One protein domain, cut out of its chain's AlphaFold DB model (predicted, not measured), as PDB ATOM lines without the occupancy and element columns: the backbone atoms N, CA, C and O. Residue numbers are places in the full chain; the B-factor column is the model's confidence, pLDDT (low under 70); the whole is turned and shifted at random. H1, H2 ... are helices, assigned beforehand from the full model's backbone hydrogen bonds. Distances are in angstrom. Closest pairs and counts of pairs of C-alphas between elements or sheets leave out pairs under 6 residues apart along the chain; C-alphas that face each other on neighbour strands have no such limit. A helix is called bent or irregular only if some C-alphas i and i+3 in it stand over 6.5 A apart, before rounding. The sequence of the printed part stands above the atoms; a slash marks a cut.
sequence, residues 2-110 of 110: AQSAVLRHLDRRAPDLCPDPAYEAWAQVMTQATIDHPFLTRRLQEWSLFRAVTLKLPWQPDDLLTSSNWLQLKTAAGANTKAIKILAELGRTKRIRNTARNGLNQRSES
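What this domain is: This is residues 2 to 110 of the 110 residues of an uncharacterized protein of Streptomyces sp. Ru87 (UniProt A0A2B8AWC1). An elongated, all-helix body: a bundle of three helices, H1, H2 and H3, up and down, makes one end, and the hairpin of H6 and H7 makes the other. Short H5 packs between H3 and H7, and these three make a row running the same way; short H4 sits at the side, next to H6. The printed part has 109 residues with seven named helices, H1 to H7 in chain order, and no named strand. The whole is compact, with a radius of gyration of the C-alphas of 14.4 A, and spans 43 by 27 by 22 A.

Where its parts are: Begin with the longest helix, H3, residues 38 to 54: find C-alpha 38 at (158.232, 143.733, 220.707) and follow it 24.1 A to C-alpha 54. Before it come H1, residues 2 to 17, 22.2 A long from C-alpha 2 at (170.862, 139.367, 224.380), and H2, residues 22 to 34, 18.2 A long. H1 is irregular, but only just: C-alphas 12 and 15 are 6.6 A apart. After H3, look for H4 at residues 61 to 66, 8.8 A; H5 at 69 to 76, 10.3 A; H6 at 81 to 90, 14.1 A; and H7 at 94 to 108, 21.3 A, ending at C-alpha 108, (165.308, 180.353, 207.898).

How they stand to each other: Start at H5, the hub, which touches H3, H4, H6 and H7. Residues 46 to 53 of H3 touch it at a shallow tilt of 7 degrees; the closest C-alphas are those of Glu 46 and Leu 71, 6.2 A apart. Outward from there, H3 forms a hairpin with H2, closest at the C-alphas of Thr 34 and Thr 41, 5.3 A. H3 touches H1 with residues 40 to 47 alone, the same way at 10 degrees, closest at Leu 7 and Leu 40, their C-alphas 6.4 A apart. H1 and H2 are close but not clearly touching. The hub also touches H7, the same way at a shallow tilt of 11 degrees, the closest C-alphas, of Ala 76 and Ala 100, 4.6 A apart. H6 and H7 form a hairpin, only just at a steep tilt of 37 degrees, closest at the C-alphas of Ala 88 and Arg 97, 4.2 A. H4 and H5 only just touch, with 3 pairs of C-alphas within 8 A, and only at the corner. H4 touches H6 at a steep tilt of 46 degrees, the closest C-alphas, of Leu 65 and Leu 90, 7.1 A apart. H1 and H7 are apart. Every O i to N i+4 pair is within hydrogen-bond range in H2, H3, H4, H5 and H6; in H1 it is 10 of 12 and in H7 10 of 11.

The domain as a whole: The two C-alphas farthest apart are those of Asp 36 and Glu 109, 46.8 A. The printed part has no cut, and no link is long. The mean pLDDT of the printed part is 94.4; look to residues 109 and 110, the chain's last, for the values under 70.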
ATOM      1  N   ALA A   2     170.995 139.404 225.848       81.44
ATOM      2  CA  ALA A   2     170.862 139.367 224.380       81.44
ATOM      3  C   ALA A   2     170.151 140.595 223.765       81.44
ATOM      4  O   ALA A   2     170.662 141.190 222.821       81.44
ATOM      5  N   GLN A   3     169.026 141.047 224.335       85.81
ATOM      6  CA  GLN A   3     168.245 142.157 223.764       85.81
ATOM      7  C   GLN A   3     169.018 143.482 223.686       85.81
ATOM      8  O   GLN A   3     168.938 144.185 222.683       85.81
ATOM      9  N   SER A   4     169.807 143.823 224.709       88.88
ATOM     10  CA  SER A   4     170.620 145.047 224.715       88.88
ATOM     11  C   SER A   4     171.715 145.016 223.646       88.88
ATOM     12  O   SER A   4     172.014 146.045 223.042       88.88
ATOM     13  N   ALA A   5     172.296 143.840 223.382       93.25
ATOM     14  CA  ALA A   5     173.281 143.666 222.321       93.25
ATOM     15  C   ALA A   5     172.645 143.842 220.934       93.25
ATOM     16  O   ALA A   5     173.202 144.554 220.098       93.25
ATOM     17  N   VAL A   6     171.454 143.270 220.721       92.44
ATOM     18  CA  VAL A   6     170.691 143.436 219.473       92.44
ATOM     19  C   VAL A   6     170.272 144.892 219.280       92.44
ATOM     20  O   VAL A   6     170.507 145.448 218.212       92.44
ATOM     21  N   LEU A   7     169.754 145.553 220.319       94.25
ATOM     22  CA  LEU A   7     169.431 146.982 220.277       94.25
ATOM     23  C   LEU A   7     170.645 147.819 219.866       94.25
ATOM     24  O   LEU A   7     170.561 148.646 218.961       94.25
ATOM     25  N   ARG A   8     171.795 147.580 220.506       94.62
ATOM     26  CA  ARG A   8     173.039 148.285 220.188       94.62
ATOM     27  C   ARG A   8     173.510 147.989 218.762       94.62
ATOM     28  O   ARG A   8     174.101 148.861 218.134       94.62
ATOM     29  N   HIS A   9     173.280 146.778 218.254       95.06
ATOM     30  CA  HIS A   9     173.554 146.440 216.861       95.06
ATOM     31  C   HIS A   9     172.657 147.230 215.902       95.06
ATOM     32  O   HIS A   9     173.196 147.883 215.011       95.06
ATOM     33  N   LEU A  10     171.338 147.240 216.126       96.00
ATOM     34  CA  LEU A  10     170.383 148.028 215.340       96.00
ATOM     35  C   LEU A  10     170.783 149.506 215.304       96.00
ATOM     36  O   LEU A  10     170.952 150.080 214.233       96.00
ATOM     37  N   ASP A  11     171.012 150.099 216.478       95.81
ATOM     38  CA  ASP A  11     171.304 151.527 216.611       95.81
ATOM     39  C   ASP A  11     172.633 151.951 215.989       95.81
ATOM     40  O   ASP A  11     172.782 153.108 215.596       95.81
ATOM     41  N   ARG A  12     173.590 151.024 215.896       96.00
ATOM     42  CA  ARG A  12     174.879 151.261 215.248       96.00
ATOM     43  C   ARG A  12     174.803 151.066 213.740       96.00
ATOM     44  O   ARG A  12     175.396 151.847 213.016       96.00
ATOM     45  N   ARG A  13     174.109 150.023 213.272       97.00
ATOM     46  CA  ARG A  13     174.152 149.600 211.864       97.00
ATOM     47  C   ARG A  13     173.159 150.344 210.974       97.00
ATOM     48  O   ARG A  13     173.481 150.639 209.829       97.00
ATOM     49  N   ALA A  14     171.976 150.664 211.494       96.31
ATOM     50  CA  ALA A  14     170.937 151.359 210.741       96.31
ATOM     51  C   ALA A  14     171.357 152.724 210.153       96.31
ATOM     52  O   ALA A  14     170.982 152.985 209.012       96.31
ATOM     53  N   PRO A  15     172.112 153.605 210.849       94.62
ATOM     54  CA  PRO A  15     172.524 154.871 210.251       94.62
ATOM     55  C   PRO A  15     173.519 154.680 209.098       94.62
ATOM     56  O   PRO A  15     173.370 155.366 208.091       94.62
ATOM     57  N   ASP A  16     174.446 153.723 209.196       95.88
ATOM     58  CA  ASP A  16     175.414 153.429 208.126       95.88
ATOM     59  C   ASP A  16     174.725 152.897 206.864       95.88
ATOM     60  O   ASP A  16     175.082 153.264 205.750       95.88
ATOM     61  N   LEU A  17     173.712 152.043 207.041       96.31
ATOM     62  CA  LEU A  17     172.931 151.481 205.938       96.31
ATOM     63  C   LEU A  17     171.824 152.410 205.443       96.31
ATOM     64  O   LEU A  17     171.213 152.118 204.425       96.31
ATOM     65  N   CYS A  18     171.531 153.510 206.139       93.81
ATOM     66  CA  CYS A  18     170.414 154.391 205.807       93.81
ATOM     67  C   CYS A  18     170.383 154.797 204.317       93.81
ATOM     68  O   CYS A  18     169.329 154.614 203.706       93.81
ATOM     69  N   PRO A  19     171.480 155.274 203.692       93.69
ATOM     70  CA  PRO A  19     171.474 155.605 202.264       93.69
ATOM     71  C   PRO A  19     171.554 154.380 201.336       93.69
ATOM     72  O   PRO A  19     171.279 154.508 200.146       93.69
ATOM     73  N   ASP A  20     171.931 153.209 201.850       95.56
ATOM     74  CA  ASP A  20     172.224 152.010 201.064       95.56
ATOM     75  C   ASP A  20     170.933 151.207 200.769       95.56
ATOM     76  O   ASP A  20     170.102 151.008 201.669       95.56
ATOM     77  N   PRO A  21     170.717 150.721 199.531       92.56
ATOM     78  CA  PRO A  21     169.657 149.757 199.222       92.56
ATOM     79  C   PRO A  21     169.711 148.473 200.069       92.56
ATOM     80  O   PRO A  21     168.670 147.895 200.378       92.56
ATOM     81  N   ALA A  22     170.900 148.058 200.522       95.12
ATOM     82  CA  ALA A  22     171.102 146.892 201.385       95.12
ATOM     83  C   ALA A  22     170.371 146.992 202.736       95.12
ATOM     84  O   ALA A  22     170.219 145.982 203.429       95.12
ATOM     85  N   TYR A  23     169.884 148.184 203.105       97.06
ATOM     86  CA  TYR A  23     169.024 148.370 204.268       97.06
ATOM     87  C   TYR A  23     167.810 147.435 204.253       97.06
ATOM     88  O   TYR A  23     167.462 146.891 205.296       97.06
ATOM     89  N   GLU A  24     167.167 147.229 203.101       95.44
ATOM     90  CA  GLU A  24     165.920 146.454 203.018       95.44
ATOM     91  C   GLU A  24     166.153 144.974 203.319       95.44
ATOM     92  O   GLU A  24     165.481 144.403 204.181       95.44
ATOM     93  N   ALA A  25     167.178 144.384 202.700       96.56
ATOM     94  CA  ALA A  25     167.584 143.008 202.978       96.56
ATOM     95  C   ALA A  25     167.996 142.832 204.450       96.56
ATOM     96  O   ALA A  25     167.585 141.878 205.113       96.56
ATOM     97  N   TRP A  26     168.761 143.783 204.995       97.75
ATOM     98  CA  TRP A  26     169.148 143.766 206.405       97.75
ATOM     99  C   TRP A  26     167.937 143.877 207.345       97.75
ATOM    100  O   TRP A  26     167.835 143.118 208.310       97.75
ATOM    101  N   ALA A  27     166.994 144.776 207.060       96.94
ATOM    102  CA  ALA A  27     165.794 144.964 207.868       96.94
ATOM    103  C   ALA A  27     164.889 143.723 207.844       96.94
ATOM    104  O   ALA A  27     164.311 143.371 208.873       96.94
ATOM    105  N   GLN A  28     164.804 143.017 206.715       96.56
ATOM    106  CA  GLN A  28     164.067 141.756 206.624       96.56
ATOM    107  C   GLN A  28     164.678 140.679 207.532       96.56
ATOM    108  O   GLN A  28     163.963 140.063 208.322       96.56
ATOM    109  N   VAL A  29     166.004 140.505 207.491       97.12
ATOM    110  CA  VAL A  29     166.715 139.567 208.380       97.12
ATOM    111  C   VAL A  29     166.513 139.948 209.849       97.12
ATOM    112  O   VAL A  29     166.198 139.094 210.681       97.12
ATOM    113  N   MET A  30     166.637 141.236 210.178       96.81
ATOM    114  CA  MET A  30     166.456 141.707 211.549       96.81
ATOM    115  C   MET A  30     165.017 141.554 212.042       96.81
ATOM    116  O   MET A  30     164.833 141.279 213.222       96.81
ATOM    117  N   THR A  31     164.015 141.659 211.166       96.38
ATOM    118  CA  THR A  31     162.605 141.447 211.533       96.38
ATOM    119  C   THR A  31     162.396 140.040 212.083       96.38
ATOM    120  O   THR A  31     161.770 139.881 213.131       96.38
ATOM    121  N   GLN A  32     162.987 139.026 211.441       94.62
ATOM    122  CA  GLN A  32     162.921 137.652 211.934       94.62
ATOM    123  C   GLN A  32     163.664 137.491 213.266       94.62
ATOM    124  O   GLN A  32     163.176 136.822 214.173       94.62
ATOM    125  N   ALA A  33     164.826 138.132 213.411       92.56
ATOM    126  CA  ALA A  33     165.629 138.059 214.630       92.56
ATOM    127  C   ALA A  33     164.998 138.787 215.833       92.56
ATOM    128  O   ALA A  33     165.362 138.509 216.976       92.56
ATOM    129  N   THR A  34     164.086 139.738 215.603       95.50
ATOM    130  CA  THR A  34     163.444 140.521 216.668       95.50
ATOM    131  C   THR A  34     161.992 140.146 216.928       95.50
ATOM    132  O   THR A  34     161.394 140.744 217.819       95.50
ATOM    133  N   ILE A  35     161.418 139.186 216.194       94.00
ATOM    134  CA  ILE A  35     159.970 138.920 216.177       94.00
ATOM    135  C   ILE A  35     159.370 138.696 217.576       94.00
ATOM    136  O   ILE A  35     158.373 139.330 217.917       94.00
ATOM    137  N   ASP A  36     160.052 137.935 218.435       95.19
ATOM    138  CA  ASP A  36     159.621 137.632 219.812       95.19
ATOM    139  C   ASP A  36     159.985 138.734 220.828       95.19
ATOM    140  O   ASP A  36     159.901 138.569 222.050       95.19
ATOM    141  N   HIS A  37     160.448 139.885 220.343       95.31
ATOM    142  CA  HIS A  37     160.932 140.999 221.148       95.31
ATOM    143  C   HIS A  37     160.266 142.309 220.702       95.31
ATOM    144  O   HIS A  37     160.882 143.102 219.983       95.31
ATOM    145  N   PRO A  38     159.039 142.602 221.180       94.38
ATOM    146  CA  PRO A  38     158.232 143.733 220.707       94.38
ATOM    147  C   PRO A  38     158.957 145.083 220.734       94.38
ATOM    148  O   PRO A  38     158.814 145.895 219.821       94.38
ATOM    149  N   PHE A  39     159.785 145.315 221.755       94.25
ATOM    150  CA  PHE A  39     160.599 146.525 221.851       94.25
ATOM    151  C   PHE A  39     161.626 146.644 220.712       94.25
ATOM    152  O   PHE A  39     161.795 147.723 220.146       94.25
ATOM    153  N   LEU A  40     162.296 145.545 220.352       96.12
ATOM    154  CA  LEU A  40     163.284 145.522 219.272       96.12
ATOM    155  C   LEU A  40     162.613 145.623 217.899       96.12
ATOM    156  O   LEU A  40     163.086 146.384 217.059       96.12
ATOM    157  N   THR A  41     161.478 144.945 217.707       96.50
ATOM    158  CA  THR A  41     160.660 145.072 216.491       96.50
ATOM    159  C   THR A  41     160.211 146.512 216.280       96.50
ATOM    160  O   THR A  41     160.424 147.073 215.206       96.50
ATOM    161  N   ARG A  42     159.684 147.164 217.326       96.12
ATOM    162  CA  ARG A  42     159.327 148.586 217.265       96.12
ATOM    163  C   ARG A  42     160.537 149.449 216.922       96.12
ATOM    164  O   ARG A  42     160.436 150.343 216.089       96.12
ATOM    165  N   ARG A  43     161.692 149.192 217.539       97.19
ATOM    166  CA  ARG A  43     162.909 149.959 217.261       97.19
ATOM    167  C   ARG A  43     163.361 149.831 215.806       97.19
ATOM    168  O   ARG A  43     163.772 150.829 215.219       97.19
ATOM    169  N   LEU A  44     163.276 148.636 215.227       97.62
ATOM    170  CA  LEU A  44     163.587 148.401 213.818       97.62
ATOM    171  C   LEU A  44     162.603 149.134 212.892       97.62
ATOM    172  O   LEU A  44     163.033 149.809 211.960       97.62
ATOM    173  N   GLN A  45     161.299 149.072 213.180       97.06
ATOM    174  CA  GLN A  45     160.274 149.818 212.436       97.06
ATOM    175  C   GLN A  45     160.519 151.329 212.489       97.06
ATOM    176  O   GLN A  45     160.450 152.011 211.468       97.06
ATOM    177  N   GLU A  46     160.867 151.856 213.663       97.75
ATOM    178  CA  GLU A  46     161.180 153.273 213.835       97.75
ATOM    179  C   GLU A  46     162.440 153.690 213.055       97.75
ATOM    180  O   GLU A  46     162.478 154.786 212.498       97.75
ATOM    181  N   TRP A  47     163.446 152.817 212.939       98.00
ATOM    182  CA  TRP A  47     164.592 153.046 212.054       98.00
ATOM    183  C   TRP A  47     164.198 153.081 210.572       98.00
ATOM    184  O   TRP A  47     164.663 153.958 209.840       98.00
ATOM    185  N   SER A  48     163.300 152.197 210.136       97.56
ATOM    186  CA  SER A  48     162.807 152.182 208.752       97.56
ATOM    187  C   SER A  48     161.993 153.434 208.426       97.56
ATOM    188  O   SER A  48     162.173 154.028 207.363       97.56
ATOM    189  N   LEU A  49     161.172 153.910 209.368       97.88
ATOM    190  CA  LEU A  49     160.468 155.185 209.238       97.88
ATOM    191  C   LEU A  49     161.444 156.371 209.197       97.88
ATOM    192  O   LEU A  49     161.310 157.248 208.343       97.88
ATOM    193  N   PHE A  50     162.469 156.386 210.058       97.56
ATOM    194  CA  PHE A  50     163.513 157.417 210.023       97.56
ATOM    195  C   PHE A  50     164.210 157.483 208.660       97.56
ATOM    196  O   PHE A  50     164.449 158.577 208.137       97.56
ATOM    197  N   ARG A  51     164.520 156.320 208.074       96.94
ATOM    198  CA  ARG A  51     165.085 156.218 206.727       96.94
ATOM    199  C   ARG A  51     164.137 156.809 205.691       96.94
ATOM    200  O   ARG A  51     164.565 157.668 204.925       96.94
ATOM    201  N   ALA A  52     162.863 156.415 205.693       97.19
ATOM    202  CA  ALA A  52     161.877 156.936 204.746       97.19
ATOM    203  C   ALA A  52     161.756 158.467 204.819       97.19
ATOM    204  O   ALA A  52     161.795 159.149 203.796       97.19
ATOM    205  N   VAL A  53     161.716 159.024 206.034       96.88
ATOM    206  CA  VAL A  53     161.700 160.476 206.252       96.88
ATOM    207  C   VAL A  53     162.982 161.130 205.732       96.88
ATOM    208  O   VAL A  53     162.922 162.145 205.037       96.88
ATOM    209  N   THR A  54     164.148 160.566 206.048       95.12
ATOM    210  CA  THR A  54     165.457 161.137 205.691       95.12
ATOM    211  C   THR A  54     165.684 161.129 204.181       95.12
ATOM    212  O   THR A  54     166.099 162.140 203.618       95.12
ATOM    213  N   LEU A  55     165.344 160.024 203.517       95.00
ATOM    214  CA  LEU A  55     165.463 159.853 202.069       95.00
ATOM    215  C   LEU A  55     164.288 160.456 201.286       95.00
ATOM    216  O   LEU A  55     164.234 160.317 200.068       95.00
ATOM    217  N   LYS A  56     163.349 161.130 201.965       94.56
ATOM    218  CA  LYS A  56     162.130 161.707 201.369       94.56
ATOM    219  C   LYS A  56     161.308 160.687 200.563       94.56
ATOM    220  O   LYS A  56     160.618 161.059 199.617       94.56
ATOM    221  N   LEU A  57     161.365 159.417 200.957       94.62
ATOM    222  CA  LEU A  57     160.480 158.374 200.445       94.62
ATOM    223  C   LEU A  57     159.048 158.616 200.954       94.62
ATOM    224  O   LEU A  57     158.845 159.464 201.824       94.62
ATOM    225  N   PRO A  58     158.031 157.905 200.444       94.94
ATOM    226  CA  PRO A  58     156.692 157.963 201.017       94.94
ATOM    227  C   PRO A  58     156.674 157.514 202.489       94.94
ATOM    228  O   PRO A  58     157.240 156.482 202.841       94.94
ATOM    229  N   TRP A  59     156.017 158.291 203.349       96.19
ATOM    230  CA  TRP A  59     155.766 157.984 204.763       96.19
ATOM    231  C   TRP A  59     154.498 158.709 205.224       96.19
ATOM    232  O   TRP A  59     154.141 159.747 204.654       96.19
ATOM    233  N   GLN A  60     153.831 158.191 206.258       96.00
ATOM    234  CA  GLN A  60     152.632 158.818 206.815       96.00
ATOM    235  C   GLN A  60     152.964 159.687 208.036       96.00
ATOM    236  O   GLN A  60     153.682 159.238 208.933       96.00
ATOM    237  N   PRO A  61     152.434 160.925 208.118       96.06
ATOM    238  CA  PRO A  61     152.576 161.780 209.296       96.06
ATOM    239  C   PRO A  61     152.183 161.108 210.613       96.06
ATOM    240  O   PRO A  61     152.881 161.275 211.613       96.06
ATOM    241  N   ASP A  62     151.114 160.315 210.601       96.75
ATOM    242  CA  ASP A  62     150.590 159.666 211.803       96.75
ATOM    243  C   ASP A  62     151.548 158.611 212.368       96.75
ATOM    244  O   ASP A  62     151.709 158.517 213.589       96.75
ATOM    245  N   ASP A  63     152.282 157.893 211.512       96.88
ATOM    246  CA  ASP A  63     153.318 156.947 211.949       96.88
ATOM    247  C   ASP A  63     154.426 157.675 212.727       96.88
ATOM    248  O   ASP A  63     154.928 157.195 213.747       96.88
ATOM    249  N   LEU A  64     154.786 158.891 212.297       97.50
ATOM    250  CA  LEU A  64     155.767 159.718 212.997       97.50
ATOM    251  C   LEU A  64     155.211 160.245 214.329       97.50
ATOM    252  O   LEU A  64     155.917 160.222 215.342       97.50
ATOM    253  N   LEU A  65     153.956 160.691 214.365       97.38
ATOM    254  CA  LEU A  65     153.329 161.242 215.573       97.38
ATOM    255  C   LEU A  65     153.059 160.189 216.655       97.38
ATOM    256  O   LEU A  65     153.116 160.501 217.848       97.38
ATOM    257  N   THR A  66     152.833 158.939 216.261       96.31
ATOM    258  CA  THR A  66     152.618 157.802 217.173       96.31
ATOM    259  C   THR A  66     153.921 157.105 217.594       96.31
ATOM    260  O   THR A  66     153.937 156.328 218.560       96.31
ATOM    261  N   SER A  67     155.038 157.418 216.927       97.00
ATOM    262  CA  SER A  67     156.360 156.869 217.240       97.00
ATOM    263  C   SER A  67     156.908 157.289 218.611       97.00
ATOM    264  O   SER A  67     156.395 158.182 219.294       97.00
ATOM    265  N   SER A  68     157.962 156.602 219.056       97.00
ATOM    266  CA  SER A  68     158.594 156.877 220.342       97.00
ATOM    267  C   SER A  68     159.213 158.276 220.415       97.00
ATOM    268  O   SER A  68     159.598 158.889 219.417       97.00
ATOM    269  N   ASN A  69     159.420 158.749 221.649       97.25
ATOM    270  CA  ASN A  69     160.173 159.979 221.899       97.25
ATOM    271  C   ASN A  69     161.563 159.950 221.250       97.25
ATOM    272  O   ASN A  69     162.066 160.999 220.856       97.25
ATOM    273  N   TRP A  70     162.187 158.771 221.149       96.00
ATOM    274  CA  TRP A  70     163.486 158.636 220.502       96.00
ATOM    275  C   TRP A  70     163.403 158.964 219.010       96.00
ATOM    276  O   TRP A  70     164.189 159.793 218.549       96.00
ATOM    277  N   LEU A  71     162.454 158.373 218.272       97.50
ATOM    278  CA  LEU A  71     162.343 158.614 216.832       97.50
ATOM    279  C   LEU A  71     161.984 160.069 216.552       97.50
ATOM    280  O   LEU A  71     162.606 160.712 215.705       97.50
ATOM    281  N   GLN A  72     161.011 160.610 217.287       98.31
ATOM    282  CA  GLN A  72     160.605 161.999 217.116       98.31
ATOM    283  C   GLN A  72     161.752 162.966 217.417       98.31
ATOM    284  O   GLN A  72     161.976 163.894 216.649       98.31
ATOM    285  N   LEU A  73     162.523 162.747 218.489       97.50
ATOM    286  CA  LEU A  73     163.658 163.616 218.807       97.50
ATOM    287  C   LEU A  73     164.759 163.520 217.742       97.50
ATOM    288  O   LEU A  73     165.312 164.541 217.338       97.50
ATOM    289  N   LYS A  74     165.039 162.309 217.248       96.06
ATOM    290  CA  LYS A  74     165.998 162.082 216.162       96.06
ATOM    291  C   LYS A  74     165.567 162.778 214.867       96.06
ATOM    292  O   LYS A  74     166.385 163.398 214.199       96.06
ATOM    293  N   THR A  75     164.279 162.710 214.541       96.94
ATOM    294  CA  THR A  75     163.696 163.331 213.344       96.94
ATOM    295  C   THR A  75     163.640 164.854 213.462       96.94
ATOM    296  O   THR A  75     163.947 165.550 212.498       96.94
ATOM    297  N   ALA A  76     163.324 165.385 214.647       96.88
ATOM    298  CA  ALA A  76     163.318 166.821 214.929       96.88
ATOM    299  C   ALA A  76     164.705 167.467 214.763       96.88
ATOM    300  O   ALA A  76     164.790 168.626 214.370       96.88
ATOM    301  N   ALA A  77     165.779 166.719 215.037       93.31
ATOM    302  CA  ALA A  77     167.162 167.141 214.804       93.31
ATOM    303  C   ALA A  77     167.661 166.861 213.368       93.31
ATOM    304  O   ALA A  77     168.813 167.144 213.049       93.31
ATOM    305  N   GLY A  78     166.824 166.261 212.515       90.56
ATOM    306  CA  GLY A  78     167.181 165.847 211.163       90.56
ATOM    307  C   GLY A  78     167.094 166.967 210.123       90.56
ATOM    308  O   GLY A  78     167.068 168.158 210.436       90.56
ATOM    309  N   ALA A  79     167.045 166.564 208.848       86.12
ATOM    310  CA  ALA A  79     167.042 167.479 207.703       86.12
ATOM    311  C   ALA A  79     165.700 167.620 206.968       86.12
ATOM    312  O   ALA A  79     165.561 168.491 206.112       86.12
ATOM    313  N   ASN A  80     164.700 166.793 207.282       93.06
ATOM    314  CA  ASN A  80     163.424 166.834 206.574       93.06
ATOM    315  C   ASN A  80     162.512 167.944 207.121       93.06
ATOM    316  O   ASN A  80     161.841 167.766 208.136       93.06
ATOM    317  N   THR A  81     162.426 169.068 206.406       93.44
ATOM    318  CA  THR A  81     161.615 170.230 206.808       93.44
ATOM    319  C   THR A  81     160.136 169.901 207.036       93.44
ATOM    320  O   THR A  81     159.546 170.432 207.972       93.44
ATOM    321  N   LYS A  82     159.522 169.013 206.231       94.94
ATOM    322  CA  LYS A  82     158.110 168.619 206.410       94.94
ATOM    323  C   LYS A  82     157.914 167.919 207.756       94.94
ATOM    324  O   LYS A  82     157.019 168.286 208.511       94.94
ATOM    325  N   ALA A  83     158.773 166.952 208.070       96.81
ATOM    326  CA  ALA A  83     158.722 166.233 209.338       96.81
ATOM    327  C   ALA A  83     158.997 167.155 210.535       96.81
ATOM    328  O   ALA A  83     158.298 167.080 211.543       96.81
ATOM    329  N   ILE A  84     159.963 168.070 210.410       97.06
ATOM    330  CA  ILE A  84     160.280 169.041 211.463       97.06
ATOM    331  C   ILE A  84     159.089 169.977 211.720       97.06
ATOM    332  O   ILE A  84     158.739 170.184 212.878       97.06
ATOM    333  N   LYS A  85     158.418 170.495 210.679       97.19
ATOM    334  CA  LYS A  85     157.208 171.327 210.838       97.19
ATOM    335  C   LYS A  85     156.106 170.594 211.604       97.19
ATOM    336  O   LYS A  85     155.613 171.114 212.599       97.19
ATOM    337  N   ILE A  86     155.808 169.354 211.213       97.62
ATOM    338  CA  ILE A  86     154.827 168.510 211.913       97.62
ATOM    339  C   ILE A  86     155.212 168.342 213.392       97.62
ATOM    340  O   ILE A  86     154.387 168.542 214.282       97.62
ATOM    341  N   LEU A  87     156.478 168.028 213.683       98.00
ATOM    342  CA  LEU A  87     156.948 167.823 215.056       98.00
ATOM    343  C   LEU A  87     157.014 169.110 215.887       98.00
ATOM    344  O   LEU A  87     156.886 169.033 217.107       98.00
ATOM    345  N   ALA A  88     157.195 170.279 215.272       97.56
ATOM    346  CA  ALA A  88     157.170 171.574 215.953       97.56
ATOM    347  C   ALA A  88     155.777 171.914 216.512       97.56
ATOM    348  O   ALA A  88     155.662 172.587 217.544       97.56
ATOM    349  N   GLU A  89     154.727 171.431 215.856       97.56
ATOM    350  CA  GLU A  89     153.331 171.658 216.236       97.56
ATOM    351  C   GLU A  89     152.809 170.526 217.127       97.56
ATOM    352  O   GLU A  89     152.363 170.767 218.252       97.56
ATOM    353  N   LEU A  90     152.950 169.287 216.650       97.88
ATOM    354  CA  LEU A  90     152.268 168.100 217.170       97.88
ATOM    355  C   LEU A  90     153.203 167.112 217.883       97.88
ATOM    356  O   LEU A  90     152.772 166.042 218.310       97.88
ATOM    357  N   GLY A  91     154.487 167.452 218.038       95.88
ATOM    358  CA  GLY A  91     155.460 166.599 218.716       95.88
ATOM    359  C   GLY A  91     155.010 166.196 220.124       95.88
ATOM    360  O   GLY A  91     154.536 167.021 220.912       95.88
ATOM    361  N   ARG A  92     155.224 164.922 220.466       96.56
ATOM    362  CA  ARG A  92     154.678 164.263 221.664       96.56
ATOM    363  C   ARG A  92     155.057 164.945 222.978       96.56
ATOM    364  O   ARG A  92     154.321 164.874 223.956       96.56
ATOM    365  N   THR A  93     156.218 165.598 223.029       97.56
ATOM    366  CA  THR A  93     156.702 166.295 224.229       97.56
ATOM    367  C   THR A  93     157.094 167.735 223.923       97.56
ATOM    368  O   THR A  93     157.421 168.091 222.790       97.56
ATOM    369  N   LYS A  94     157.123 168.582 224.963       97.50
ATOM    370  CA  LYS A  94     157.638 169.959 224.862       97.50
ATOM    371  C   LYS A  94     159.075 169.990 224.329       97.50
ATOM    372  O   LYS A  94     159.387 170.831 223.495       97.50
ATOM    373  N   ARG A  95     159.928 169.051 224.766       97.44
ATOM    374  CA  ARG A  95     161.317 168.939 224.292       97.44
ATOM    375  C   ARG A  95     161.372 168.725 222.780       97.44
ATOM    376  O   ARG A  95     162.086 169.454 222.111       97.44
ATOM    377  N   ILE A  96     160.587 167.784 222.254       97.88
ATOM    378  CA  ILE A  96     160.531 167.484 220.814       97.88
ATOM    379  C   ILE A  96     160.075 168.712 220.020       97.88
ATOM    380  O   ILE A  96     160.760 169.114 219.081       97.88
ATOM    381  N   ARG A  97     158.969 169.348 220.437       98.25
ATOM    382  CA  ARG A  97     158.445 170.557 219.780       98.25
ATOM    383  C   ARG A  97     159.473 171.684 219.756       98.25
ATOM    384  O   ARG A  97     159.677 172.309 218.721       98.25
ATOM    385  N   ASN A  98     160.164 171.914 220.871       97.56
ATOM    386  CA  ASN A  98     161.194 172.947 220.961       97.56
ATOM    387  C   ASN A  98     162.420 172.625 220.095       97.56
ATOM    388  O   ASN A  98     162.899 173.507 219.392       97.56
ATOM    389  N   THR A  99     162.901 171.378 220.096       97.31
ATOM    390  CA  THR A  99     164.001 170.953 219.214       97.31
ATOM    391  C   THR A  99     163.650 171.189 217.746       97.31
ATOM    392  O   THR A  99     164.460 171.753 217.015       97.31
ATOM    393  N   ALA A 100     162.431 170.836 217.332       96.88
ATOM    394  CA  ALA A 100     161.977 171.044 215.964       96.88
ATOM    395  C   ALA A 100     161.876 172.537 215.595       96.88
ATOM    396  O   ALA A 100     162.373 172.939 214.548       96.88
ATOM    397  N   ARG A 101     161.302 173.380 216.466       96.56
ATOM    398  CA  ARG A 101     161.221 174.840 216.240       96.56
ATOM    399  C   ARG A 101     162.594 175.481 216.099       96.56
ATOM    400  O   ARG A 101     162.811 176.244 215.165       96.56
ATOM    401  N   ASN A 102     163.530 175.121 216.974       94.06
ATOM    402  CA  ASN A 102     164.900 175.624 216.892       94.06
ATOM    403  C   ASN A 102     165.553 175.229 215.559       94.06
ATOM    404  O   ASN A 102     166.195 176.060 214.925       94.06
ATOM    405  N   GLY A 103     165.331 173.991 215.105       89.69
ATOM    406  CA  GLY A 103     165.813 173.523 213.806       89.69
ATOM    407  C   GLY A 103     165.183 174.237 212.605       89.69
ATOM    408  O   GLY A 103     165.833 174.338 211.569       89.69
ATOM    409  N   LEU A 104     163.948 174.746 212.713       91.81
ATOM    410  CA  LEU A 104     163.336 175.585 211.673       91.81
ATOM    411  C   LEU A 104     163.938 176.988 211.655       91.81
ATOM    412  O   LEU A 104     164.268 177.474 210.580       91.81
ATOM    413  N   ASN A 105     164.116 177.611 212.822       88.38
ATOM    414  CA  ASN A 105     164.668 178.965 212.916       88.38
ATOM    415  C   ASN A 105     166.081 179.035 212.323       88.38
ATOM    416  O   ASN A 105     166.335 179.871 211.465       88.38
ATOM    417  N   GLN A 106     166.947 178.075 212.667       83.81
ATOM    418  CA  GLN A 106     168.309 177.990 212.119       83.81
ATOM    419  C   GLN A 106     168.346 177.861 210.587       83.81
ATOM    420  O   GLN A 106     169.311 178.275 209.957       83.81
ATOM    421  N   ARG A 107     167.308 177.274 209.979       79.62
ATOM    422  CA  ARG A 107     167.218 177.081 208.522       79.62
ATOM    423  C   ARG A 107     166.619 178.274 207.790       79.62
ATOM    424  O   ARG A 107     166.839 178.385 206.596       79.62
ATOM    425  N   SER A 108     165.835 179.108 208.467       74.19
ATOM    426  CA  SER A 108     165.308 180.353 207.898       74.19
ATOM    427  C   SER A 108     166.358 181.467 207.873       74.19
ATOM    428  O   SER A 108     166.202 182.432 207.136       74.19
ATOM    429  N   GLU A 109     167.399 181.344 208.699       65.69
ATOM    430  CA  GLU A 109     168.514 182.292 208.812       65.69
ATOM    431  C   GLU A 109     169.700 181.959 207.880       65.69
ATOM    432  O   GLU A 109     170.659 182.726 207.833       65.69
ATOM    433  N   SER A 110     169.648 180.831 207.152       52.59
ATOM    434  CA  SER A 110     170.659 180.395 206.163       52.59
ATOM    435  C   SER A 110     170.172 180.605 204.735       52.59
ATOM    436  O   SER A 110     171.012 180.965 203.885       52.59
TER     437      SER A 110